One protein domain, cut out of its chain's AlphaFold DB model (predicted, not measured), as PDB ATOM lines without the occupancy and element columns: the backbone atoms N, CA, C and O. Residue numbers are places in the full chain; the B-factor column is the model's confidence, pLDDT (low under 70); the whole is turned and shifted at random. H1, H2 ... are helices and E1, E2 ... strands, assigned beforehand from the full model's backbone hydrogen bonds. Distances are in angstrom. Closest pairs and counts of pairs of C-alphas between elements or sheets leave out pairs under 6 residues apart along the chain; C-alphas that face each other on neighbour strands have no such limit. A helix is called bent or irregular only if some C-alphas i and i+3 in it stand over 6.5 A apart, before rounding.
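Overview. This is residues 199 to 393 of the 394 residues of the protein "Hypothetical protein" of Rotaria sordida (UniProt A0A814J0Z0). One long, strongly twisted sheet of eight strands curls round the helix H1 and folds back on itself, so that its E10 and E11 end partly faces the rest. The small hairpin of E3 and E4 packs on H1, the hairpin of E1 and E2 lies near it, H2 packs on the sheet, and H3 lies far out at one end of the longest axis. The 195 printed residues run E1 E2 E3 E4 H1 H2 E5 E6 E7 E8 E9 E10 E11 E12 H3; the large sheet, in the order E5 - E6 - E12 - E7 - E8 - E9 - E10 - E11, is antiparallel. The class is mixed, helices and strands, with 94 residues in named elements, under half. The whole is compact, radius of gyration of the C-alphas 16.3 A, spanning 55 by 42 by 29 A.

Along the chain. E1, residues 205 to 208, begins at C-alpha 205 (126.698, 213.850, 249.408); E2 is 214 to 216, E3 228 to 231, E4 234 to 238. H1, 242 to 254, is 17.8 A long, and H2 is 264 to 270. E5 is 273 to 276, E6 282 to 289 (22.1 A), E7 300 to 304, E8 314 to 321 (19.5 A), E9 325 to 329, E10 344 to 351 (22.5 A), E11 354 to 357 and E12 365 to 369. H3, 381 to 391, is 15.3 A long and ends at C-alpha 391 (147.705, 208.109, 266.495).

Arrangement. E1 and E2 form an antiparallel hairpin, with N 206 and O 215 2.9 A apart, as do E3 and E4, with N 229 and O 237 at 2.8 A. The closest C-alphas of E4 and H1, Gly 237 and Glu 244, are 4.2 A apart. H1 is on the large sheet; its closest C-alphas to E8, Cys 242 and Ile 315, are 5.8 A apart. H2 is on it too, at a height over the sheet of 8.4 A. H1 and H2 are close but not clearly touching, Val 243 and Ala 264 having the closest C-alphas at 6.0 A. Staggered, E6 pairs with E5 over residues 282 to 284 (N 274 and O 283, 2.9 A) and with E12 over 285 to 289 (N 286 and O 368, 2.8 A). E7 to E11 form a meander, each strand the antiparallel neighbour of the one before; N 302 and O 316 of E7 and E8 are 2.9 A apart. In this folded sheet, one sheet bent back into two leaves, E5 E6 E12 E7 E8 face E10 E11, with E9 as the hinge. H3 is not on the sheet and is only just apart from E4, at 8.1 A. Every O i to N i+4 pair is within hydrogen-bond range in H1 and H3; in H2 1 of 3 is, beside 3 of 4 O i to N i+3 pairs.

Size, cuts and confidence. The C-alphas farthest apart, those of Asn 352 and Asn 393, are 55.8 A apart. The printed part has no cut. The long links are E2 to E3, E9 to E10 and E12 to H3. Mean pLDDT of the printed part is 90.2; residues 211, 380 to 383 and 391 to 393 are under 70.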
ATOM      1  N   LEU A 199     124.435 219.272 238.302       83.56
ATOM      2  CA  LEU A 199     125.692 219.023 239.000       83.56
ATOM      3  C   LEU A 199     125.492 219.220 240.504       83.56
ATOM      4  O   LEU A 199     124.914 220.217 240.954       83.56
ATOM      5  N   VAL A 200     125.955 218.245 241.274       78.12
ATOM      6  CA  VAL A 200     125.926 218.267 242.727       78.12
ATOM      7  C   VAL A 200     127.071 219.163 243.195       78.12
ATOM      8  O   VAL A 200     128.215 218.915 242.811       78.12
ATOM      9  N   PRO A 201     126.811 220.194 244.020       81.75
ATOM     10  CA  PRO A 201     127.864 221.071 244.516       81.75
ATOM     11  C   PRO A 201     128.979 220.284 245.202       81.75
ATOM     12  O   PRO A 201     128.705 219.287 245.875       81.75
ATOM     13  N   TYR A 202     130.218 220.759 245.064       84.50
ATOM     14  CA  TYR A 202     131.373 220.195 245.762       84.50
ATOM     15  C   TYR A 202     131.065 219.955 247.248       84.50
ATOM     16  O   TYR A 202     130.334 220.728 247.875       84.50
ATOM     17  N   ASN A 203     131.607 218.869 247.802       78.75
ATOM     18  CA  ASN A 203     131.461 218.478 249.207       78.75
ATOM     19  C   ASN A 203     130.034 218.080 249.635       78.75
ATOM     20  O   ASN A 203     129.803 217.748 250.795       78.75
ATOM     21  N   SER A 204     129.069 218.066 248.713       75.94
ATOM     22  CA  SER A 204     127.741 217.509 248.976       75.94
ATOM     23  C   SER A 204     127.743 215.994 248.784       75.94
ATOM     24  O   SER A 204     128.448 215.465 247.927       75.94
ATOM     25  N   ILE A 205     126.914 215.295 249.551       75.56
ATOM     26  CA  ILE A 205     126.698 213.850 249.408       75.56
ATOM     27  C   ILE A 205     126.046 213.573 248.049       75.56
ATOM     28  O   ILE A 205     124.964 214.096 247.780       75.56
ATOM     29  N   VAL A 206     126.680 212.749 247.210       74.44
ATOM     30  CA  VAL A 206     126.107 212.315 245.919       74.44
ATOM     31  C   VAL A 206     125.321 211.022 246.052       74.44
ATOM     32  O   VAL A 206     124.338 210.826 245.340       74.44
ATOM     33  N   GLY A 207     125.718 210.158 246.983       71.25
ATOM     34  CA  GLY A 207     125.094 208.864 247.172       71.25
ATOM     35  C   GLY A 207     125.745 208.055 248.280       71.25
ATOM     36  O   GLY A 207     126.716 208.467 248.919       71.25
ATOM     37  N   VAL A 208     125.155 206.894 248.514       76.50
ATOM     38  CA  VAL A 208     125.500 205.971 249.588       76.50
ATOM     39  C   VAL A 208     125.602 204.596 248.966       76.50
ATOM     40  O   VAL A 208     124.631 204.146 248.378       76.50
ATOM     41  N   ALA A 209     126.739 203.924 249.083       73.81
ATOM     42  CA  ALA A 209     126.877 202.567 248.564       73.81
ATOM     43  C   ALA A 209     126.008 201.572 249.348       73.81
ATOM     44  O   ALA A 209     125.761 201.781 250.534       73.81
ATOM     45  N   SER A 210     125.635 200.443 248.743       70.19
ATOM     46  CA  SER A 210     125.030 199.285 249.425       70.19
ATOM     47  C   SER A 210     125.892 198.790 250.593       70.19
ATOM     48  O   SER A 210     125.395 198.263 251.585       70.19
ATOM     49  N   SER A 211     127.194 199.075 250.532       69.88
ATOM     50  CA  SER A 211     128.149 198.880 251.613       69.88
ATOM     51  C   SER A 211     128.116 199.963 252.714       69.88
ATOM     52  O   SER A 211     129.008 199.989 253.559       69.88
ATOM     53  N   ASN A 212     127.141 200.874 252.727       70.19
ATOM     54  CA  ASN A 212     126.979 201.975 253.693       70.19
ATOM     55  C   ASN A 212     128.159 202.967 253.773       70.19
ATOM     56  O   ASN A 212     128.383 203.599 254.809       70.19
ATOM     57  N   VAL A 213     128.905 203.130 252.674       72.50
ATOM     58  CA  VAL A 213     129.982 204.125 252.543       72.50
ATOM     59  C   VAL A 213     129.512 205.257 251.637       72.50
ATOM     60  O   VAL A 213     128.896 205.020 250.603       72.50
ATOM     61  N   ILE A 214     129.788 206.498 252.030       78.00
ATOM     62  CA  ILE A 214     129.258 207.682 251.351       78.00
ATOM     63  C   ILE A 214     130.207 208.196 250.302       78.00
ATOM     64  O   ILE A 214     131.406 208.318 250.551       78.00
ATOM     65  N   ALA A 215     129.644 208.559 249.161       79.75
ATOM     66  CA  ALA A 215     130.337 209.301 248.135       79.75
ATOM     67  C   ALA A 215     129.958 210.781 248.197       79.75
ATOM     68  O   ALA A 215     128.793 211.153 248.379       79.75
ATOM     69  N   TYR A 216     130.960 211.624 247.989       81.88
ATOM     70  CA  TYR A 216     130.843 213.068 247.909       81.88
ATOM     71  C   TYR A 216     131.110 213.563 246.499       81.88
ATOM     72  O   TYR A 216     131.891 212.980 245.747       81.88
ATOM     73  N   SER A 217     130.482 214.681 246.157       85.38
ATOM     74  CA  SER A 217     130.733 215.357 244.897       85.38
ATOM     75  C   SER A 217     132.103 216.018 244.924       85.38
ATOM     76  O   SER A 217     132.384 216.851 245.791       85.38
ATOM     77  N   ASN A 218     132.911 215.723 243.908       88.44
ATOM     78  CA  ASN A 218     134.089 216.516 243.575       88.44
ATOM     79  C   ASN A 218     133.724 217.798 242.794       88.44
ATOM     80  O   ASN A 218     134.596 218.542 242.382       88.44
ATOM     81  N   GLY A 219     132.436 218.103 242.607       82.38
ATOM     82  CA  GLY A 219     131.953 219.282 241.889       82.38
ATOM     83  C   GLY A 219     131.900 219.066 240.377       82.38
ATOM     84  O   GLY A 219     130.810 219.048 239.809       82.38
ATOM     85  N   ASN A 220     133.061 218.902 239.738       83.00
ATOM     86  CA  ASN A 220     133.199 218.565 238.317       83.00
ATOM     87  C   ASN A 220     134.527 217.824 238.040       83.00
ATOM     88  O   ASN A 220     135.322 217.604 238.954       83.00
ATOM     89  N   ASP A 221     134.740 217.439 236.783       80.75
ATOM     90  CA  ASP A 221     135.877 216.661 236.263       80.75
ATOM     91  C   ASP A 221     137.219 217.402 236.303       80.75
ATOM     92  O   ASP A 221     138.272 216.781 236.432       80.75
ATOM     93  N   THR A 222     137.187 218.730 236.247       75.56
ATOM     94  CA  THR A 222     138.379 219.593 236.311       75.56
ATOM     95  C   THR A 222     138.707 220.090 237.718       75.56
ATOM     96  O   THR A 222     139.730 220.745 237.925       75.56
ATOM     97  N   TYR A 223     137.855 219.804 238.704       80.75
ATOM     98  CA  TYR A 223     137.994 220.354 240.043       80.75
ATOM     99  C   TYR A 223     139.042 219.601 240.868       80.75
ATOM    100  O   TYR A 223     138.991 218.381 241.045       80.75
ATOM    101  N   TYR A 224     139.962 220.361 241.454       82.56
ATOM    102  CA  TYR A 224     140.996 219.854 242.342       82.56
ATOM    103  C   TYR A 224     141.047 220.718 243.601       82.56
ATOM    104  O   TYR A 224     141.405 221.893 243.544       82.56
ATOM    105  N   SER A 225     140.651 220.144 244.740       83.12
ATOM    106  CA  SER A 225     140.472 220.902 245.986       83.12
ATOM    107  C   SER A 225     141.780 221.347 246.646       83.12
ATOM    108  O   SER A 225     141.770 222.314 247.397       83.12
ATOM    109  N   ASN A 226     142.891 220.633 246.411       88.12
ATOM    110  CA  ASN A 226     144.099 220.678 247.251       88.12
ATOM    111  C   ASN A 226     143.852 220.366 248.746       88.12
ATOM    112  O   ASN A 226     144.719 220.611 249.582       88.12
ATOM    113  N   GLU A 227     142.692 219.806 249.105       89.81
ATOM    114  CA  GLU A 227     142.352 219.468 250.485       89.81
ATOM    115  C   GLU A 227     142.609 217.991 250.777       89.81
ATOM    116  O   GLU A 227     141.969 217.100 250.211       89.81
ATOM    117  N   ASN A 228     143.488 217.730 251.740       91.25
ATOM    118  CA  ASN A 228     143.684 216.392 252.283       91.25
ATOM    119  C   ASN A 228     142.502 215.988 253.181       91.25
ATOM    120  O   ASN A 228     142.017 216.772 254.000       91.25
ATOM    121  N   HIS A 229     142.067 214.734 253.072       88.06
ATOM    122  CA  HIS A 229     141.094 214.124 253.969       88.06
ATOM    123  C   HIS A 229     141.785 213.168 254.941       88.06
ATOM    124  O   HIS A 229     142.507 212.262 254.520       88.06
ATOM    125  N   TYR A 230     141.519 213.348 256.236       83.75
ATOM    126  CA  TYR A 230     142.008 212.482 257.302       83.75
ATOM    127  C   TYR A 230     140.852 211.960 258.149       83.75
ATOM    128  O   TYR A 230     139.920 212.702 258.455       83.75
ATOM    129  N   ILE A 231     140.953 210.704 258.576       78.75
ATOM    130  CA  ILE A 231     140.057 210.092 259.560       78.75
ATOM    131  C   ILE A 231     140.933 209.514 260.673       78.75
ATOM    132  O   ILE A 231     141.798 208.687 260.401       78.75
ATOM    133  N   TYR A 232     140.747 209.983 261.912       79.88
ATOM    134  CA  TYR A 232     141.589 209.625 263.070       79.88
ATOM    135  C   TYR A 232     143.103 209.771 262.796       79.88
ATOM    136  O   TYR A 232     143.893 208.897 263.134       79.88
ATOM    137  N   GLY A 233     143.499 210.844 262.101       81.50
ATOM    138  CA  GLY A 233     144.896 211.096 261.717       81.50
ATOM    139  C   GLY A 233     145.403 210.281 260.518       81.50
ATOM    140  O   GLY A 233     146.505 210.523 260.033       81.50
ATOM    141  N   ILE A 234     144.605 209.356 259.976       84.50
ATOM    142  CA  ILE A 234     144.989 208.521 258.832       84.50
ATOM    143  C   ILE A 234     144.575 209.212 257.536       84.50
ATOM    144  O   ILE A 234     143.405 209.545 257.343       84.50
ATOM    145  N   TYR A 235     145.533 209.404 256.632       92.06
ATOM    146  CA  TYR A 235     145.302 210.023 255.331       92.06
ATOM    147  C   TYR A 235     144.458 209.125 254.419       92.06
ATOM    148  O   TYR A 235     144.870 208.023 254.053       92.06
ATOM    149  N   MET A 236     143.277 209.606 254.033       93.06
ATOM    150  CA  MET A 236     142.377 208.914 253.109       93.06
ATOM    151  C   MET A 236     142.668 209.272 251.656       93.06
ATOM    152  O   MET A 236     142.499 208.428 250.782       93.06
ATOM    153  N   GLY A 237     143.138 210.483 251.372       95.19
ATOM    154  CA  GLY A 237     143.329 210.983 250.013       95.19
ATOM    155  C   GLY A 237     142.921 212.447 249.890       95.19
ATOM    156  O   GLY A 237     142.553 213.084 250.875       95.19
ATOM    157  N   LEU A 238     142.947 212.972 248.668       94.06
ATOM    158  CA  LEU A 238     142.441 214.309 248.374       94.06
ATOM    159  C   LEU A 238     140.920 214.290 248.231       94.06
ATOM    160  O   LEU A 238     140.362 213.434 247.541       94.06
ATOM    161  N   LYS A 239     140.239 215.263 248.833       89.50
ATOM    162  CA  LYS A 239     138.791 215.429 248.668       89.50
ATOM    163  C   LYS A 239     138.455 215.870 247.236       89.50
ATOM    164  O   LYS A 239     139.046 216.829 246.753       89.50
ATOM    165  N   TRP A 240     137.494 215.302 246.520       91.31
ATOM    166  CA  TRP A 240     136.805 214.025 246.734       91.31
ATOM    167  C   TRP A 240     137.145 213.112 245.560       91.31
ATOM    168  O   TRP A 240     136.325 212.838 244.690       91.31
ATOM    169  N   GLN A 241     138.410 212.704 245.506       95.50
ATOM    170  CA  GLN A 241     138.976 211.932 244.403       95.50
ATOM    171  C   GLN A 241     138.563 210.454 244.470       95.50
ATOM    172  O   GLN A 241     138.150 209.944 245.517       95.50
ATOM    173  N   CYS A 242     138.698 209.739 243.354       97.69
ATOM    174  CA  CYS A 242     138.363 208.315 243.264       97.69
ATOM    175  C   CYS A 242     139.221 207.446 244.204       97.69
ATOM    176  O   CYS A 242     138.699 206.589 244.917       97.69
ATOM    177  N   VAL A 243     140.524 207.737 244.294       98.44
ATOM    178  CA  VAL A 243     141.457 207.049 245.204       98.44
ATOM    179  C   VAL A 243     141.098 207.292 246.674       98.44
ATOM    180  O   VAL A 243     141.214 206.376 247.490       98.44
ATOM    181  N   GLU A 244     140.632 208.500 247.014       98.12
ATOM    182  CA  GLU A 244     140.158 208.827 248.366       98.12
ATOM    183  C   GLU A 244     138.963 207.959 248.752       98.12
ATOM    184  O   GLU A 244     138.966 207.352 249.824       98.12
ATOM    185  N   TYR A 245     137.983 207.841 247.851       97.69
ATOM    186  CA  TYR A 245     136.801 207.020 248.085       97.69
ATOM    187  C   TYR A 245     137.171 205.558 248.308       97.69
ATOM    188  O   TYR A 245     136.736 204.961 249.291       97.69
ATOM    189  N   ALA A 246     137.991 204.991 247.418       98.69
ATOM    190  CA  ALA A 246     138.401 203.596 247.504       98.69
ATOM    191  C   ALA A 246     139.146 203.315 248.816       98.69
ATOM    192  O   ALA A 246     138.779 202.384 249.526       98.69
ATOM    193  N   ARG A 247     140.117 204.160 249.202       98.62
ATOM    194  CA  ARG A 247     140.869 203.991 250.458       98.62
ATOM    195  C   ARG A 247     139.968 204.109 251.686       98.62
ATOM    196  O   ARG A 247     140.075 203.301 252.607       98.62
ATOM    197  N   ARG A 248     139.053 205.082 251.694       96.31
ATOM    198  CA  ARG A 248     138.091 205.271 252.787       96.31
ATOM    199  C   ARG A 248     137.076 204.137 252.872       96.31
ATOM    200  O   ARG A 248     136.699 203.734 253.972       96.31
ATOM    201  N   TRP A 249     136.646 203.597 251.737       96.50
ATOM    202  CA  TRP A 249     135.805 202.409 251.699       96.50
ATOM    203  C   TRP A 249     136.526 201.215 252.337       96.50
ATOM    204  O   TRP A 249     135.954 200.575 253.220       96.50
ATOM    205  N   THR A 250     137.797 200.975 251.992       97.56
ATOM    206  CA  THR A 250     138.614 199.908 252.599       97.56
ATOM    207  C   THR A 250     138.743 200.111 254.103       97.56
ATOM    208  O   THR A 250     138.584 199.165 254.875       97.56
ATOM    209  N   PHE A 251     138.958 201.357 254.531       91.31
ATOM    210  CA  PHE A 251     139.079 201.699 255.941       91.31
ATOM    211  C   PHE A 251     137.810 201.335 256.717       91.31
ATOM    212  O   PHE A 251     137.878 200.605 257.705       91.31
ATOM    213  N   PHE A 252     136.638 201.760 256.241       80.31
ATOM    214  CA  PHE A 252     135.378 201.471 256.923       80.31
ATOM    215  C   PHE A 252     134.958 200.003 256.841       80.31
ATOM    216  O   PHE A 252     134.410 199.474 257.805       80.31
ATOM    217  N   ARG A 253     135.189 199.332 255.710       86.62
ATOM    218  CA  ARG A 253     134.678 197.972 255.468       86.62
ATOM    219  C   ARG A 253     135.615 196.868 255.911       86.62
ATOM    220  O   ARG A 253     135.150 195.769 256.196       86.62
ATOM    221  N   LYS A 254     136.912 197.153 255.960       89.00
ATOM    222  CA  LYS A 254     137.956 196.152 256.195       89.00
ATOM    223  C   LYS A 254     138.927 196.554 257.306       89.00
ATOM    224  O   LYS A 254     139.818 195.772 257.611       89.00
ATOM    225  N   SER A 255     138.769 197.729 257.929       88.31
ATOM    226  CA  SER A 255     139.707 198.262 258.935       88.31
ATOM    227  C   SER A 255     141.157 198.348 258.423       88.31
ATOM    228  O   SER A 255     142.116 198.225 259.192       88.31
ATOM    229  N   SER A 256     141.307 198.555 257.112       96.81
ATOM    230  CA  SER A 256     142.567 198.461 256.369       96.81
ATOM    231  C   SER A 256     142.677 199.578 255.334       96.81
ATOM    232  O   SER A 256     141.673 200.171 254.953       96.81
ATOM    233  N   ILE A 257     143.881 199.854 254.839       98.06
ATOM    234  CA  ILE A 257     144.126 200.812 253.747       98.06
ATOM    235  C   ILE A 257     145.151 200.255 252.760       98.06
ATOM    236  O   ILE A 257     145.901 199.344 253.092       98.06
ATOM    237  N   PHE A 258     145.222 200.822 251.560       98.50
ATOM    238  CA  PHE A 258     146.364 200.648 250.660       98.50
ATOM    239  C   PHE A 258     147.234 201.911 250.635       98.50
ATOM    240  O   PHE A 258     146.768 203.010 250.963       98.50
ATOM    241  N   GLU A 259     148.494 201.739 250.232       97.00
ATOM    242  CA  GLU A 259     149.500 202.803 250.154       97.00
ATOM    243  C   GLU A 259     149.092 203.950 249.208       97.00
ATOM    244  O   GLU A 259     148.131 203.871 248.433       97.00
ATOM    245  N   SER A 260     149.792 205.078 249.311       97.00
ATOM    246  CA  SER A 260     149.565 206.232 248.438       97.00
ATOM    247  C   SER A 260     150.038 205.948 247.013       97.00
ATOM    248  O   SER A 260     151.064 205.313 246.804       97.00
ATOM    249  N   VAL A 261     149.296 206.468 246.038       97.31
ATOM    250  CA  VAL A 261     149.609 206.401 244.606       97.31
ATOM    251  C   VAL A 261     149.453 207.786 243.992       97.31
ATOM    252  O   VAL A 261     148.707 208.607 244.531       97.31
ATOM    253  N   VAL A 262     150.142 208.038 242.877       94.44
ATOM    254  CA  VAL A 262     150.027 209.302 242.138       94.44
ATOM    255  C   VAL A 262     148.750 209.305 241.299       94.44
ATOM    256  O   VAL A 262     147.933 210.211 241.441       94.44
ATOM    257  N   GLY A 263     148.549 208.279 240.467       93.75
ATOM    258  CA  GLY A 263     147.319 208.066 239.705       93.75
ATOM    259  C   GLY A 263     146.542 206.833 240.165       93.75
ATOM    260  O   GLY A 263     147.103 205.890 240.718       93.75
ATOM    261  N   ALA A 264     145.238 206.795 239.896       97.62
ATOM    262  CA  ALA A 264     144.421 205.614 240.170       97.62
ATOM    263  C   ALA A 264     144.869 204.386 239.351       97.62
ATOM    264  O   ALA A 264     144.874 203.272 239.869       97.62
ATOM    265  N   ASN A 265     145.332 204.590 238.112       97.56
ATOM    266  CA  ASN A 265     145.919 203.546 237.262       97.56
ATOM    267  C   ASN A 265     147.091 202.817 237.943       97.56
ATOM    268  O   ASN A 265     147.259 201.607 237.774       97.56
ATOM    269  N   ASP A 266     147.898 203.536 238.728       98.12
ATOM    270  CA  ASP A 266     149.092 202.986 239.373       98.12
ATOM    271  C   ASP A 266     148.757 201.878 240.370       98.12
ATOM    272  O   ASP A 266     149.572 200.978 240.586       98.12
ATOM    273  N   ILE A 267     147.533 201.883 240.914       98.38
ATOM    274  CA  ILE A 267     147.037 200.852 241.831       98.38
ATOM    275  C   ILE A 267     147.173 199.468 241.207       98.38
ATOM    276  O   ILE A 267     147.588 198.536 241.894       98.38
ATOM    277  N   TRP A 268     146.922 199.339 239.898       98.31
ATOM    278  CA  TRP A 268     147.038 198.062 239.206       98.31
ATOM    279  C   TRP A 268     148.427 197.448 239.377       98.31
ATOM    280  O   TRP A 268     148.544 196.251 239.607       98.31
ATOM    281  N   ASN A 269     149.504 198.230 239.274       96.44
ATOM    282  CA  ASN A 269     150.867 197.694 239.236       96.44
ATOM    283  C   ASN A 269     151.663 197.884 240.525       96.44
ATOM    284  O   ASN A 269     152.519 197.041 240.806       96.44
ATOM    285  N   GLN A 270     151.378 198.923 241.303       97.94
ATOM    286  CA  GLN A 270     152.167 199.299 242.475       97.94
ATOM    287  C   GLN A 270     151.611 198.694 243.768       97.94
ATOM    288  O   GLN A 270     152.383 198.221 244.597       97.94
ATOM    289  N   ILE A 271     150.287 198.607 243.916       98.19
ATOM    290  CA  ILE A 271     149.672 198.115 245.151       98.19
ATOM    291  C   ILE A 271     149.579 196.588 245.123       98.19
ATOM    292  O   ILE A 271     148.984 195.993 244.225       98.19
ATOM    293  N   LYS A 272     150.198 195.940 246.117       98.31
ATOM    294  CA  LYS A 272     150.262 194.470 246.236       98.31
ATOM    295  C   LYS A 272     149.402 193.904 247.352       98.31
ATOM    296  O   LYS A 272     149.119 192.713 247.340       98.31
ATOM    297  N   TYR A 273     149.023 194.734 248.311       98.62
ATOM    298  CA  TYR A 273     148.239 194.349 249.471       98.62
ATOM    299  C   TYR A 273     147.468 195.558 249.998       98.62
ATOM    300  O   TYR A 273     147.837 196.705 249.739       98.62
ATOM    301  N   ILE A 274     146.427 195.292 250.781       98.69
ATOM    302  CA  ILE A 274     145.948 196.240 251.790       98.69
ATOM    303  C   ILE A 274     146.565 195.877 253.141       98.69
ATOM    304  O   ILE A 274     146.887 194.720 253.396       98.69
ATOM    305  N   GLU A 275     146.734 196.856 254.013       98.25
ATOM    306  CA  GLU A 275     147.325 196.697 255.335       98.25
ATOM    307  C   GLU A 275     146.300 197.064 256.409       98.25
ATOM    308  O   GLU A 275     145.717 198.154 256.386       98.25
ATOM    309  N   ARG A 276     146.086 196.156 257.363       96.75
ATOM    310  CA  ARG A 276     145.212 196.374 258.513       96.75
ATOM    311  C   ARG A 276     145.853 197.353 259.486       96.75
ATOM    312  O   ARG A 276     147.019 197.232 259.853       96.75
ATOM    313  N   ILE A 277     145.090 198.354 259.921       92.56
ATOM    314  CA  ILE A 277     145.657 199.519 260.619       92.56
ATOM    315  C   ILE A 277     146.277 199.159 261.976       92.56
ATOM    316  O   ILE A 277     147.342 199.675 262.349       92.56
ATOM    317  N   ILE A 278     145.591 198.296 262.726       89.94
ATOM    318  CA  ILE A 278     145.903 198.033 264.133       89.94
ATOM    319  C   ILE A 278     147.236 197.296 264.297       89.94
ATOM    320  O   ILE A 278     148.103 197.761 265.040       89.94
ATOM    321  N   ASP A 279     147.432 196.221 263.544       93.06
ATOM    322  CA  ASP A 279     148.521 195.251 263.695       93.06
ATOM    323  C   ASP A 279     149.413 195.132 262.462       93.06
ATOM    324  O   ASP A 279     150.400 194.404 262.505       93.06
ATOM    325  N   LYS A 280     149.114 195.886 261.397       95.38
ATOM    326  CA  LYS A 280     149.919 195.933 260.174       95.38
ATOM    327  C   LYS A 280     149.918 194.622 259.385       95.38
ATOM    328  O   LYS A 280     150.778 194.431 258.527       95.38
ATOM    329  N   GLU A 281     148.944 193.738 259.623       97.50
ATOM    330  CA  GLU A 281     148.780 192.530 258.810       97.50
ATOM    331  C   GLU A 281     148.417 192.902 257.365       97.50
ATOM    332  O   GLU A 281     147.585 193.779 257.119       97.50
ATOM    333  N   LYS A 282     149.071 192.246 256.403       98.38
ATOM    334  CA  LYS A 282     148.954 192.539 254.973       98.38
ATOM    335  C   LYS A 282     148.119 191.472 254.277       98.38
ATOM    336  O   LYS A 282     148.413 190.287 254.388       98.38
ATOM    337  N   PHE A 283     147.132 191.920 253.511       98.44
ATOM    338  CA  PHE A 283     146.193 191.095 252.754       98.44
ATOM    339  C   PHE A 283     146.480 191.274 251.263       98.44
ATOM    340  O   PHE A 283     146.253 192.377 250.748       98.44
ATOM    341  N   PRO A 284     147.032 190.257 250.575       98.56
ATOM    342  CA  PRO A 284     147.425 190.362 249.174       98.56
ATOM    343  C   PRO A 284     146.269 190.748 248.247       98.56
ATOM    344  O   PRO A 284     145.123 190.363 248.463       98.56
ATOM    345  N   LEU A 285     146.590 191.477 247.179       98.56
ATOM    346  CA  LEU A 285     145.664 191.768 246.090       98.56
ATOM    347  C   LEU A 285     145.937 190.843 244.907       98.56
ATOM    348  O   LEU A 285     147.011 190.883 244.298       98.56
ATOM    349  N   LYS A 286     144.944 190.036 244.550       98.19
ATOM    350  CA  LYS A 286     144.984 189.153 243.391       98.19
ATOM    351  C   LYS A 286     144.376 189.851 242.181       98.19
ATOM    352  O   LYS A 286     143.281 190.404 242.238       98.19
ATOM    353  N   LYS A 287     145.105 189.825 241.066       98.19
ATOM    354  CA  LYS A 287     144.692 190.485 239.824       98.19
ATOM    355  C   LYS A 287     143.817 189.582 238.970       98.19
ATOM    356  O   LYS A 287     144.201 188.454 238.664       98.19
ATOM    357  N   HIS A 288     142.715 190.137 238.493       98.38
ATOM    358  CA  HIS A 288     141.844 189.525 237.504       98.38
ATOM    359  C   HIS A 288     141.712 190.465 236.319       98.38
ATOM    360  O   HIS A 288     141.054 191.490 236.431       98.38
ATOM    361  N   PHE A 289     142.351 190.138 235.196       98.44
ATOM    362  CA  PHE A 289     142.221 190.927 233.970       98.44
ATOM    363  C   PHE A 289     140.779 190.913 233.452       98.44
ATOM    364  O   PHE A 289     140.074 189.922 233.631       98.44
ATOM    365  N   ASN A 290     140.351 191.977 232.774       98.31
ATOM    366  CA  ASN A 290     139.086 191.968 232.050       98.31
ATOM    367  C   ASN A 290     139.156 190.906 230.934       98.31
ATOM    368  O   ASN A 290     140.017 190.983 230.059       98.31
ATOM    369  N   GLY A 291     138.312 189.874 231.006       97.81
ATOM    370  CA  GLY A 291     138.541 188.588 230.336       97.81
ATOM    371  C   GLY A 291     139.125 187.507 231.255       97.81
ATOM    372  O   GLY A 291     139.887 186.658 230.800       97.81
ATOM    373  N   SER A 292     138.807 187.529 232.553       97.56
ATOM    374  CA  SER A 292     139.253 186.522 233.525       97.56
ATOM    375  C   SER A 292     138.424 185.236 233.402       97.56
ATOM    376  O   SER A 292     137.222 185.321 233.153       97.56
ATOM    377  N   PRO A 293     138.990 184.039 233.653       97.44
ATOM    378  CA  PRO A 293     138.181 182.826 233.813       97.44
ATOM    379  C   PRO A 293     137.300 182.859 235.074       97.44
ATOM    380  O   PRO A 293     136.366 182.071 235.193       97.44
ATOM    381  N   ASN A 294     137.587 183.763 236.016       96.75
ATOM    382  CA  ASN A 294     136.790 183.957 237.223       96.75
ATOM    383  C   ASN A 294     135.802 185.117 237.020       96.75
ATOM    384  O   ASN A 294     136.165 186.092 236.361       96.75
ATOM    385  N   PRO A 295     134.586 185.052 237.586       96.88
ATOM    386  CA  PRO A 295     133.641 186.163 237.530       96.88
ATOM    387  C   PRO A 295     134.105 187.352 238.391       96.88
ATOM    388  O   PRO A 295     134.931 187.166 239.292       96.88
ATOM    389  N   PRO A 296     133.559 188.562 238.161       96.94
ATOM    390  CA  PRO A 296     133.709 189.685 239.081       96.94
ATOM    391  C   PRO A 296     133.247 189.315 240.492       96.94
ATOM    392  O   PRO A 296     132.285 188.566 240.666       96.94
ATOM    393  N   ILE A 297     133.927 189.854 241.503       95.69
ATOM    394  CA  ILE A 297     133.704 189.503 242.909       95.69
ATOM    395  C   ILE A 297     133.256 190.751 243.661       95.69
ATOM    396  O   ILE A 297     133.758 191.851 243.416       95.69
ATOM    397  N   ASN A 298     132.305 190.586 244.579       93.12
ATOM    398  CA  ASN A 298     131.863 191.687 245.418       93.12
ATOM    399  C   ASN A 298     132.994 192.161 246.348       93.12
ATOM    400  O   ASN A 298     133.869 191.381 246.709       93.12
ATOM    401  N   GLU A 299     132.958 193.423 246.768       93.62
ATOM    402  CA  GLU A 299     133.928 194.022 247.687       93.62
ATOM    403  C   GLU A 299     135.370 194.047 247.142       93.62
ATOM    404  O   GLU A 299     136.338 193.938 247.896       93.62
ATOM    405  N   THR A 300     135.513 194.226 245.825       97.75
ATOM    406  CA  THR A 300     136.801 194.316 245.114       97.75
ATOM    407  C   THR A 300     136.974 195.656 244.401       97.75
ATOM    408  O   THR A 300     136.014 196.411 244.234       97.75
ATOM    409  N   TYR A 301     138.199 195.983 243.984       98.81
ATOM    410  CA  TYR A 301     138.468 197.222 243.242       98.81
ATOM    411  C   TYR A 301     138.402 196.982 241.740       98.81
ATOM    412  O   TYR A 301     139.058 196.067 241.259       98.81
ATOM    413  N   LEU A 302     137.702 197.832 240.995       98.81
ATOM    414  CA  LEU A 302     137.714 197.864 239.532       98.81
ATOM    415  C   LEU A 302     138.650 198.986 239.067       98.81
ATOM    416  O   LEU A 302     138.506 200.124 239.514       98.81
ATOM    417  N   ILE A 303     139.619 198.667 238.203       98.75
ATOM    418  CA  ILE A 303     140.685 199.596 237.803       98.75
ATOM    419  C   ILE A 303     140.630 199.895 236.306       98.75
ATOM    420  O   ILE A 303     140.593 198.987 235.470       98.75
ATOM    421  N   TYR A 304     140.710 201.182 235.981       98.62
ATOM    422  CA  TYR A 304     140.731 201.710 234.623       98.62
ATOM    423  C   TYR A 304     142.138 202.238 234.285       98.62
ATOM    424  O   TYR A 304     142.749 202.918 235.122       98.62
ATOM    425  N   PRO A 305     142.660 201.957 233.075       98.19
ATOM    426  CA  PRO A 305     143.904 202.531 232.587       98.19
ATOM    427  C   PRO A 305     143.787 204.041 232.362       98.19
ATOM    428  O   PRO A 305     142.688 204.598 232.307       98.19
ATOM    429  N   ILE A 306     144.941 204.688 232.169       97.44
ATOM    430  CA  ILE A 306     145.002 206.060 231.650       97.44
ATOM    431  C   ILE A 306     144.351 206.102 230.266       97.44
ATOM    432  O   ILE A 306     144.733 205.355 229.369       97.44
ATOM    433  N   GLN A 307     143.386 207.001 230.103       95.06
ATOM    434  CA  GLN A 307     142.635 207.212 228.866       95.06
ATOM    435  C   GLN A 307     142.440 208.713 228.637       95.06
ATOM    436  O   GLN A 307     142.727 209.523 229.518       95.06
ATOM    437  N   LYS A 308     141.938 209.095 227.455       89.12
ATOM    438  CA  LYS A 308     141.785 210.503 227.047       89.12
ATOM    439  C   LYS A 308     141.062 211.363 228.096       89.12
ATOM    440  O   LYS A 308     141.546 212.441 228.420       89.12
ATOM    441  N   ASP A 309     139.965 210.849 228.647       87.50
ATOM    442  CA  ASP A 309     139.131 211.558 229.628       87.50
ATOM    443  C   ASP A 309     139.453 211.150 231.083       87.50
ATOM    444  O   ASP A 309     138.822 211.615 232.027       87.50
ATOM    445  N   MET A 310     140.456 210.284 231.279       91.94
ATOM    446  CA  MET A 310     140.931 209.801 232.580       91.94
ATOM    447  C   MET A 310     142.469 209.812 232.612       91.94
ATOM    448  O   MET A 310     143.100 208.749 232.576       91.94
ATOM    449  N   PRO A 311     143.110 210.995 232.683       93.06
ATOM    450  CA  PRO A 311     144.567 211.125 232.567       93.06
ATOM    451  C   PRO A 311     145.349 210.448 233.705       93.06
ATOM    452  O   PRO A 311     146.539 210.181 233.558       93.06
ATOM    453  N   TYR A 312     144.687 210.127 234.820       95.25
ATOM    454  CA  TYR A 312     145.259 209.397 235.956       95.25
ATOM    455  C   TYR A 312     144.720 207.961 236.075       95.25
ATOM    456  O   TYR A 312     144.980 207.283 237.072       95.25
ATOM    457  N   GLY A 313     143.959 207.497 235.079       97.38
ATOM    458  CA  GLY A 313     143.084 206.333 235.186       97.38
ATOM    459  C   GLY A 313     141.975 206.544 236.210       97.38
ATOM    460  O   GLY A 313     141.706 207.669 236.634       97.38
ATOM    461  N   HIS A 314     141.348 205.451 236.636       98.31
ATOM    462  CA  HIS A 314     140.259 205.508 237.609       98.31
ATOM    463  C   HIS A 314     140.168 204.242 238.457       98.31
ATOM    464  O   HIS A 314     140.636 203.173 238.063       98.31
ATOM    465  N   ILE A 315     139.581 204.381 239.643       98.69
ATOM    466  CA  ILE A 315     139.295 203.281 240.561       98.69
ATOM    467  C   ILE A 315     137.866 203.410 241.079       98.69
ATOM    468  O   ILE A 315     137.452 204.469 241.553       98.69
ATOM    469  N   SER A 316     137.143 202.297 241.054       98.62
ATOM    470  CA  SER A 316     135.858 202.144 241.726       98.62
ATOM    471  C   SER A 316     135.845 200.885 242.587       98.62
ATOM    472  O   SER A 316     136.752 200.051 242.525       98.62
ATOM    473  N   VAL A 317     134.834 200.762 243.442       98.69
ATOM    474  CA  VAL A 317     134.617 199.567 244.260       98.69
ATOM    475  C   VAL A 317     133.400 198.823 243.734       98.69
ATOM    476  O   VAL A 317     132.331 199.419 243.634       98.69
ATOM    477  N   ILE A 318     133.536 197.531 243.447       98.50
ATOM    478  CA  ILE A 318     132.409 196.640 243.160       98.50
ATOM    479  C   ILE A 318     131.691 196.361 244.482       98.50
ATOM    480  O   ILE A 318     132.286 195.790 245.394       98.50
ATOM    481  N   VAL A 319     130.438 196.804 244.602       89.06
ATOM    482  CA  VAL A 319     129.642 196.725 245.844       89.06
ATOM    483  C   VAL A 319     128.470 195.752 245.761       89.06
ATOM    484  O   VAL A 319     127.992 195.300 246.801       89.06
ATOM    485  N   ASP A 320     128.064 195.364 244.548       88.38
ATOM    486  CA  ASP A 320     127.192 194.215 244.315       88.38
ATOM    487  C   ASP A 320     127.562 193.520 242.999       88.38
ATOM    488  O   ASP A 320     127.913 194.169 242.010       88.38
ATOM    489  N   VAL A 321     127.428 192.193 242.968       93.06
ATOM    490  CA  VAL A 321     127.507 191.388 241.741       93.06
ATOM    491  C   VAL A 321     126.134 190.771 241.514       93.06
ATOM    492  O   VAL A 321     125.660 189.967 242.317       93.06
ATOM    493  N   LEU A 322     125.471 191.192 240.442       92.31
ATOM    494  CA  LEU A 322     124.180 190.668 240.011       92.31
ATOM    495  C   LEU A 322     124.393 189.543 238.991       92.31
ATOM    496  O   LEU A 322     125.513 189.150 238.678       92.31
ATOM    497  N   LYS A 323     123.292 189.031 238.433       93.12
ATOM    498  CA  LYS A 323     123.333 187.926 237.469       93.12
ATOM    499  C   LYS A 323     124.188 188.239 236.228       93.12
ATOM    500  O   LYS A 323     124.965 187.386 235.820       93.12
ATOM    501  N   ASN A 324     124.022 189.431 235.648       93.69
ATOM    502  CA  ASN A 324     124.647 189.843 234.378       93.69
ATOM    503  C   ASN A 324     125.264 191.255 234.448       93.69
ATOM    504  O   ASN A 324     125.512 191.887 233.422       93.69
ATOM    505  N   SER A 325     125.419 191.810 235.646       96.88
ATOM    506  CA  SER A 325     125.948 193.156 235.842       96.88
ATOM    507  C   SER A 325     126.607 193.276 237.207       96.88
ATOM    508  O   SER A 325     126.334 192.502 238.124       96.88
ATOM    509  N   ILE A 326     127.494 194.249 237.336       98.38
ATOM    510  CA  ILE A 326     128.067 194.675 238.606       98.38
ATOM    511  C   ILE A 326     127.525 196.051 238.957       98.38
ATOM    512  O   ILE A 326     127.249 196.865 238.076       98.38
ATOM    513  N   ARG A 327     127.415 196.340 240.248       97.19
ATOM    514  CA  ARG A 327     127.179 197.693 240.746       97.19
ATOM    515  C   ARG A 327     128.443 198.197 241.388       97.19
ATOM    516  O   ARG A 327     129.052 197.501 242.202       97.19
ATOM    517  N   ILE A 328     128.821 199.412 241.024       98.44
ATOM    518  CA  ILE A 328     130.029 200.045 241.526       98.44
ATOM    519  C   ILE A 328     129.712 201.308 242.311       98.44
ATOM    520  O   ILE A 328     128.728 202.005 242.058       98.44
ATOM    521  N   ALA A 329     130.581 201.608 243.263       93.31
ATOM    522  CA  ALA A 329     130.571 202.823 244.047       93.31
ATOM    523  C   ALA A 329     131.895 203.571 243.851       93.31
ATOM    524  O   ALA A 329     132.971 202.975 243.941       93.31
ATOM    525  N   GLU A 330     131.823 204.869 243.564       97.69
ATOM    526  CA  GLU A 330     132.988 205.667 243.162       97.69
ATOM    527  C   GLU A 330     132.780 207.172 243.384       97.69
ATOM    528  O   GLU A 330     131.660 207.650 243.542       97.69
ATOM    529  N   GLN A 331     133.867 207.940 243.360       94.75
ATOM    530  CA  GLN A 331     133.831 209.405 243.314       94.75
ATOM    531  C   GLN A 331     134.591 209.907 242.095       94.75
ATOM    532  O   GLN A 331     135.426 209.188 241.557       94.75
ATOM    533  N   ASN A 332     134.345 211.161 241.718       94.38
ATOM    534  CA  ASN A 332     135.050 211.838 240.631       94.38
ATOM    535  C   ASN A 332     134.932 211.133 239.263       94.38
ATOM    536  O   ASN A 332     135.892 211.086 238.504       94.38
ATOM    537  N   PHE A 333     133.752 210.575 238.973       93.94
ATOM    538  CA  PHE A 333     133.414 210.026 237.654       93.94
ATOM    539  C   PHE A 333     132.173 210.727 237.095       93.94
ATOM    540  O   PHE A 333     132.249 211.486 236.135       93.94
ATOM    541  N   TYR A 334     131.034 210.563 237.774       89.12
ATOM    542  CA  TYR A 334     129.835 211.367 237.549       89.12
ATOM    543  C   TYR A 334     129.580 212.321 238.715       89.12
ATOM    544  O   TYR A 334     129.843 212.009 239.876       89.12
ATOM    545  N   PHE A 335     129.021 213.487 238.387       86.12
ATOM    546  CA  PHE A 335     128.826 214.608 239.314       86.12
ATOM    547  C   PHE A 335     127.347 214.894 239.592       86.12
ATOM    548  O   PHE A 335     126.987 215.985 240.024       86.12
ATOM    549  N   THR A 336     126.472 213.933 239.312       81.81
ATOM    550  CA  THR A 336     125.041 213.986 239.632       81.81
ATOM    551  C   THR A 336     124.739 213.097 240.840       81.81
ATOM    552  O   THR A 336     125.567 212.281 241.250       81.81
ATOM    553  N   TYR A 337     123.563 213.264 241.449       78.75
ATOM    554  CA  TYR A 337     123.137 212.364 242.520       78.75
ATOM    555  C   TYR A 337     122.995 210.940 241.979       78.75
ATOM    556  O   TYR A 337     122.416 210.730 240.909       78.75
ATOM    557  N   TRP A 338     123.467 209.961 242.746       79.50
ATOM    558  CA  TRP A 338     123.216 208.553 242.455       79.50
ATOM    559  C   TRP A 338     121.713 208.302 242.443       79.50
ATOM    560  O   TRP A 338     120.970 208.979 243.147       79.50
ATOM    561  N   LYS A 339     121.242 207.347 241.643       75.94
ATOM    562  CA  LYS A 339     119.804 207.020 241.582       75.94
ATOM    563  C   LYS A 339     119.382 206.027 242.661       75.94
ATOM    564  O   LYS A 339     118.198 205.940 242.973       75.94
ATOM    565  N   ASP A 340     120.342 205.292 243.201       79.38
ATOM    566  CA  ASP A 340     120.141 204.234 244.181       79.38
ATOM    567  C   ASP A 340     121.414 204.090 245.036       79.38
ATOM    568  O   ASP A 340     122.247 205.002 245.081       79.38
ATOM    569  N   ASN A 341     121.580 202.956 245.707       77.88
ATOM    570  CA  ASN A 341     122.716 202.642 246.559       77.88
ATOM    571  C   ASN A 341     124.015 202.268 245.804       77.88
ATOM    572  O   ASN A 341     124.833 201.493 246.295       77.88
ATOM    573  N   TYR A 342     124.215 202.807 244.600       84.38
ATOM    574  CA  TYR A 342     125.395 202.613 243.754       84.38
ATOM    575  C   TYR A 342     125.543 203.770 242.752       84.38
ATOM    576  O   TYR A 342     124.564 204.445 242.422       84.38
ATOM    577  N   ALA A 343     126.763 203.997 242.261       90.38
ATOM    578  CA  ALA A 343     127.070 205.053 241.296       90.38
ATOM    579  C   ALA A 343     126.645 204.667 239.877       90.38
ATOM    580  O   ALA A 343     125.918 205.404 239.209       90.38
ATOM    581  N   ARG A 344     127.092 203.489 239.431       96.31
ATOM    582  CA  ARG A 344     126.817 202.925 238.105       96.31
ATOM    583  C   ARG A 344     126.571 201.427 238.207       96.31
ATOM    584  O   ARG A 344     127.116 200.756 239.083       96.31
ATOM    585  N   GLU A 345     125.737 200.922 237.309       96.94
ATOM    586  CA  GLU A 345     125.584 199.492 237.063       96.94
ATOM    587  C   GLU A 345     126.174 199.207 235.685       96.94
ATOM    588  O   GLU A 345     125.797 199.867 234.717       96.94
ATOM    589  N   ILE A 346     127.127 198.282 235.616       98.00
ATOM    590  CA  ILE A 346     127.895 197.977 234.408       98.00
ATOM    591  C   ILE A 346     127.618 196.518 234.037       98.00
ATOM    592  O   ILE A 346     127.777 195.642 234.896       98.00
ATOM    593  N   PRO A 347     127.177 196.220 232.805       98.31
ATOM    594  CA  PRO A 347     126.968 194.846 232.379       98.31
ATOM    595  C   PRO A 347     128.290 194.073 232.353       98.31
ATOM    596  O   PRO A 347     129.365 194.622 232.113       98.31
ATOM    597  N   PHE A 348     128.210 192.767 232.579       97.75
ATOM    598  CA  PHE A 348     129.304 191.865 232.253       97.75
ATOM    599  C   PHE A 348     128.764 190.634 231.529       97.75
ATOM    600  O   PHE A 348     127.642 190.186 231.771       97.75
ATOM    601  N   VAL A 349     129.577 190.073 230.642       97.69
ATOM    602  CA  VAL A 349     129.217 188.921 229.816       97.69
ATOM    603  C   VAL A 349     130.201 187.783 230.012       97.69
ATOM    604  O   VAL A 349     131.388 187.995 230.260       97.69
ATOM    605  N   TYR A 350     129.706 186.560 229.857       97.69
ATOM    606  CA  TYR A 350     130.531 185.363 229.796       97.69
ATOM    607  C   TYR A 350     130.607 184.878 228.348       97.69
ATOM    608  O   TYR A 350     129.590 184.498 227.768       97.69
ATOM    609  N   LYS A 351     131.801 184.908 227.749       97.19
ATOM    610  CA  LYS A 351     132.043 184.462 226.367       97.19
ATOM    611  C   LYS A 351     133.357 183.697 226.277       97.19
ATOM    612  O   LYS A 351     134.360 184.109 226.847       97.19
ATOM    613  N   ASN A 352     133.348 182.576 225.555       96.62
ATOM    614  CA  ASN A 352     134.528 181.731 225.314       96.62
ATOM    615  C   ASN A 352     135.290 181.325 226.590       96.62
ATOM    616  O   ASN A 352     136.517 181.288 226.600       96.62
ATOM    617  N   GLY A 353     134.570 181.036 227.678       96.88
ATOM    618  CA  GLY A 353     135.187 180.622 228.937       96.88
ATOM    619  C   GLY A 353     135.629 181.764 229.859       96.88
ATOM    620  O   GLY A 353     136.144 181.482 230.937       96.88
ATOM    621  N   LEU A 354     135.430 183.027 229.465       98.31
ATOM    622  CA  LEU A 354     135.968 184.206 230.148       98.31
ATOM    623  C   LEU A 354     134.876 185.251 230.438       98.31
ATOM    624  O   LEU A 354     133.918 185.397 229.677       98.31
ATOM    625  N   TYR A 355     135.041 185.990 231.533       98.25
ATOM    626  CA  TYR A 355     134.159 187.069 231.976       98.25
ATOM    627  C   TYR A 355     134.713 188.436 231.587       98.25
ATOM    628  O   TYR A 355     135.861 188.754 231.901       98.25
ATOM    629  N   TYR A 356     133.872 189.258 230.962       98.44
ATOM    630  CA  TYR A 356     134.206 190.610 230.521       98.44
ATOM    631  C   TYR A 356     133.221 191.617 231.099       98.44
ATOM    632  O   TYR A 356     132.026 191.491 230.858       98.44
ATOM    633  N   ILE A 357     133.718 192.611 231.829       98.56
ATOM    634  CA  ILE A 357     132.962 193.800 232.231       98.56
ATOM    635  C   ILE A 357     132.956 194.757 231.034       98.56
ATOM    636  O   ILE A 357     134.023 195.096 230.514       98.56
ATOM    637  N   GLU A 358     131.766 195.149 230.584       97.25
ATOM    638  CA  GLU A 358     131.548 195.958 229.382       97.25
ATOM    639  C   GLU A 358     131.125 197.378 229.786       97.25
ATOM    640  O   GLU A 358     129.967 197.634 230.107       97.25
ATOM    641  N   ASP A 359     132.096 198.290 229.804       96.75
ATOM    642  CA  ASP A 359     131.926 199.725 230.067       96.75
ATOM    643  C   ASP A 359     132.276 200.512 228.790       96.75
ATOM    644  O   ASP A 359     132.949 199.989 227.898       96.75
ATOM    645  N   ASP A 360     131.848 201.770 228.711       94.25
ATOM    646  CA  ASP A 360     132.192 202.682 227.612       94.25
ATOM    647  C   ASP A 360     133.699 203.008 227.589       94.25
ATOM    648  O   ASP A 360     134.231 203.487 226.586       94.25
ATOM    649  N   TYR A 361     134.390 202.738 228.698       96.00
ATOM    650  CA  TYR A 361     135.824 202.919 228.873       96.00
ATOM    651  C   TYR A 361     136.559 201.586 228.993       96.00
ATOM    652  O   TYR A 361     136.033 200.600 229.512       96.00
ATOM    653  N   GLU A 362     137.829 201.575 228.590       97.31
ATOM    654  CA  GLU A 362     138.687 200.412 228.798       97.31
ATOM    655  C   GLU A 362     138.865 200.134 230.295       97.31
ATOM    656  O   GLU A 362     138.940 201.052 231.112       97.31
ATOM    657  N   ILE A 363     138.962 198.854 230.650       98.31
ATOM    658  CA  ILE A 363     139.114 198.365 232.023       98.31
ATOM    659  C   ILE A 363     140.294 197.396 232.037       98.31
ATOM    660  O   ILE A 363     140.316 196.446 231.252       98.31
ATOM    661  N   TYR A 364     141.249 197.576 232.957       98.44
ATOM    662  CA  TYR A 364     142.291 196.564 233.166       98.44
ATOM    663  C   TYR A 364     141.705 195.283 233.740       98.44
ATOM    664  O   TYR A 364     142.056 194.185 233.307       98.44
ATOM    665  N   GLY A 365     140.831 195.434 234.732       98.62
ATOM    666  CA  GLY A 365     140.182 194.345 235.437       98.62
ATOM    667  C   GLY A 365     139.907 194.716 236.889       98.62
ATOM    668  O   GLY A 365     139.824 195.898 237.226       98.62
ATOM    669  N   TRP A 366     139.791 193.711 237.754       98.69
ATOM    670  CA  TRP A 366     139.550 193.907 239.181       98.69
ATOM    671  C   TRP A 366     140.633 193.291 240.070       98.69
ATOM    672  O   TRP A 366     141.362 192.375 239.677       98.69
ATOM    673  N   LEU A 367     140.757 193.838 241.276       98.75
ATOM    674  CA  LEU A 367     141.687 193.410 242.314       98.75
ATOM    675  C   LEU A 367     140.902 192.790 243.472       98.75
ATOM    676  O   LEU A 367     140.245 193.500 244.237       98.75
ATOM    677  N   GLU A 368     140.982 191.468 243.587       98.19
ATOM    678  CA  GLU A 368     140.429 190.689 244.695       98.19
ATOM    679  C   GLU A 368     141.326 190.838 245.930       98.19
ATOM    680  O   GLU A 368     142.546 190.717 245.828       98.19
ATOM    681  N   ILE A 369     140.731 191.104 247.093       98.00
ATOM    682  CA  ILE A 369     141.441 191.092 248.376       98.00
ATOM    683  C   ILE A 369     141.443 189.651 248.887       98.00
ATOM    684  O   ILE A 369     140.378 189.118 249.193       98.00
ATOM    685  N   ASP A 370     142.620 189.034 249.006       96.62
ATOM    686  CA  ASP A 370     142.748 187.702 249.600       96.62
ATOM    687  C   ASP A 370     142.559 187.792 251.119       96.62
ATOM    688  O   ASP A 370     143.482 188.097 251.877       96.62
ATOM    689  N   ASP A 371     141.322 187.541 251.539       94.19
ATOM    690  CA  ASP A 371     140.919 187.342 252.927       94.19
ATOM    691  C   ASP A 371     140.356 185.930 253.118       94.19
ATOM    692  O   ASP A 371     139.302 185.721 253.713       94.19
ATOM    693  N   SER A 372     141.070 184.930 252.597       90.00
ATOM    694  CA  SER A 372     140.704 183.507 252.701       90.00
ATOM    695  C   SER A 372     140.506 183.000 254.139       90.00
ATOM    696  O   SER A 372     139.898 181.953 254.348       90.00
ATOM    697  N   LYS A 373     141.005 183.736 255.141       90.94
ATOM    698  CA  LYS A 373     140.835 183.455 256.577       90.94
ATOM    699  C   LYS A 373     139.719 184.282 257.239       90.94
ATOM    700  O   LYS A 373     139.577 184.210 258.458       90.94
ATOM    701  N   GLU A 374     138.973 185.073 256.469       89.75
ATOM    702  CA  GLU A 374     137.847 185.917 256.900       89.75
ATOM    703  C   GLU A 374     138.148 186.839 258.093       89.75
ATOM    704  O   GLU A 374     137.320 187.050 258.993       89.75
ATOM    705  N   GLN A 375     139.355 187.394 258.127       90.69
ATOM    706  CA  GLN A 375     139.822 188.215 259.234       90.69
ATOM    707  C   GLN A 375     139.459 189.690 259.083       90.69
ATOM    708  O   GLN A 375     139.452 190.422 260.076       90.69
ATOM    709  N   LEU A 376     139.197 190.162 257.864       87.75
ATOM    710  CA  LEU A 376     138.852 191.558 257.647       87.75
ATOM    711  C   LEU A 376     137.422 191.807 258.112       87.75
ATOM    712  O   LEU A 376     136.469 191.163 257.667       87.75
ATOM    713  N   LYS A 377     137.266 192.784 259.006       80.19
ATOM    714  CA  LYS A 377     135.967 193.189 259.542       80.19
ATOM    715  C   LYS A 377     135.757 194.693 259.362       80.19
ATOM    716  O   LYS A 377     136.736 195.455 259.389       80.19
ATOM    717  N   PRO A 378     134.493 195.129 259.227       79.00
ATOM    718  CA  PRO A 378     134.154 196.538 259.289       79.00
ATOM    719  C   PRO A 378     134.683 197.194 260.560       79.00
ATOM    720  O   PRO A 378     134.842 196.550 261.604       79.00
ATOM    721  N   LEU A 379     134.946 198.489 260.453       72.44
ATOM    722  CA  LEU A 379     135.416 199.294 261.563       72.44
ATOM    723  C   LEU A 379     134.386 199.264 262.703       72.44
ATOM    724  O   LEU A 379     133.189 199.436 262.480       72.44
ATOM    725  N   ASN A 380     134.854 199.049 263.930       68.81
ATOM    726  CA  ASN A 380     134.021 199.016 265.130       68.81
ATOM    727  C   ASN A 380     134.651 199.855 266.252       68.81
ATOM    728  O   ASN A 380     135.789 200.309 266.131       68.81
ATOM    729  N   LYS A 381     133.913 200.039 267.353       61.47
ATOM    730  CA  LYS A 381     134.331 200.867 268.496       61.47
ATOM    731  C   LYS A 381     135.712 200.477 269.041       61.47
ATOM    732  O   LYS A 381     136.563 201.345 269.185       61.47
ATOM    733  N   LEU A 382     135.960 199.183 269.249       68.94
ATOM    734  CA  LEU A 382     137.239 198.686 269.770       68.94
ATOM    735  C   LEU A 382     138.399 198.969 268.806       68.94
ATOM    736  O   LEU A 382     139.495 199.327 269.235       68.94
ATOM    737  N   THR A 383     138.181 198.808 267.499       69.81
ATOM    738  CA  THR A 383     139.194 199.134 266.488       69.81
ATOM    739  C   THR A 383     139.477 200.636 266.462       69.81
ATOM    740  O   THR A 383     140.639 201.024 266.382       69.81
ATOM    741  N   ILE A 384     138.447 201.479 266.576       73.50
ATOM    742  CA  ILE A 384     138.588 202.944 266.617       73.50
ATOM    743  C   ILE A 384     139.385 203.382 267.846       73.50
ATOM    744  O   ILE A 384     140.353 204.119 267.691       73.50
ATOM    745  N   GLU A 385     139.049 202.878 269.034       75.69
ATOM    746  CA  GLU A 385     139.773 203.187 270.277       75.69
ATOM    747  C   GLU A 385     141.264 202.835 270.148       75.69
ATOM    748  O   GLU A 385     142.132 203.649 270.458       75.69
ATOM    749  N   LYS A 386     141.581 201.662 269.582       78.81
ATOM    750  CA  LYS A 386     142.969 201.253 269.303       78.81
ATOM    751  C   LYS A 386     143.676 202.172 268.305       78.81
ATOM    752  O   LYS A 386     144.873 202.414 268.449       78.81
ATOM    753  N   ILE A 387     142.970 202.654 267.282       78.06
ATOM    754  CA  ILE A 387     143.521 203.599 266.302       78.06
ATOM    755  C   ILE A 387     143.824 204.934 266.981       78.06
ATOM    756  O   ILE A 387     144.940 205.426 266.861       78.06
ATOM    757  N   GLN A 388     142.872 205.488 267.730       77.69
ATOM    758  CA  GLN A 388     143.043 206.767 268.420       77.69
ATOM    759  C   GLN A 388     144.209 206.713 269.409       77.69
ATOM    760  O   GLN A 388     145.107 207.540 269.322       77.69
ATOM    761  N   MET A 389     144.302 205.661 270.230       78.50
ATOM    762  CA  MET A 389     145.443 205.476 271.139       78.50
ATOM    763  C   MET A 389     146.800 205.428 270.418       78.50
ATOM    764  O   MET A 389     147.812 205.846 270.977       78.50
ATOM    765  N   LYS A 390     146.850 204.898 269.193       76.81
ATOM    766  CA  LYS A 390     148.088 204.791 268.410       76.81
ATOM    767  C   LYS A 390     148.473 206.117 267.751       76.81
ATOM    768  O   LYS A 390     149.659 206.397 267.647       76.81
ATOM    769  N   TYR A 391     147.493 206.901 267.301       68.75
ATOM    770  CA  TYR A 391     147.705 208.109 266.495       68.75
ATOM    771  C   TYR A 391     147.552 209.435 267.265       68.75
ATOM    772  O   TYR A 391     147.933 210.464 266.726       68.75
ATOM    773  N   GLU A 392     147.055 209.435 268.505       61.75
ATOM    774  CA  GLU A 392     147.083 210.604 269.410       61.75
ATOM    775  C   GLU A 392     148.418 210.735 270.174       61.75
ATOM    776  O   GLU A 392     148.702 211.784 270.743       61.75
ATOM    777  N   ASN A 393     149.248 209.682 270.176       49.56
ATOM    778  CA  ASN A 393     150.559 209.634 270.842       49.56
ATOM    779  C   ASN A 393     151.755 209.806 269.876       49.56
ATOM    780  O   ASN A 393     152.897 209.570 270.274       49.56
TER     781      ASN A 393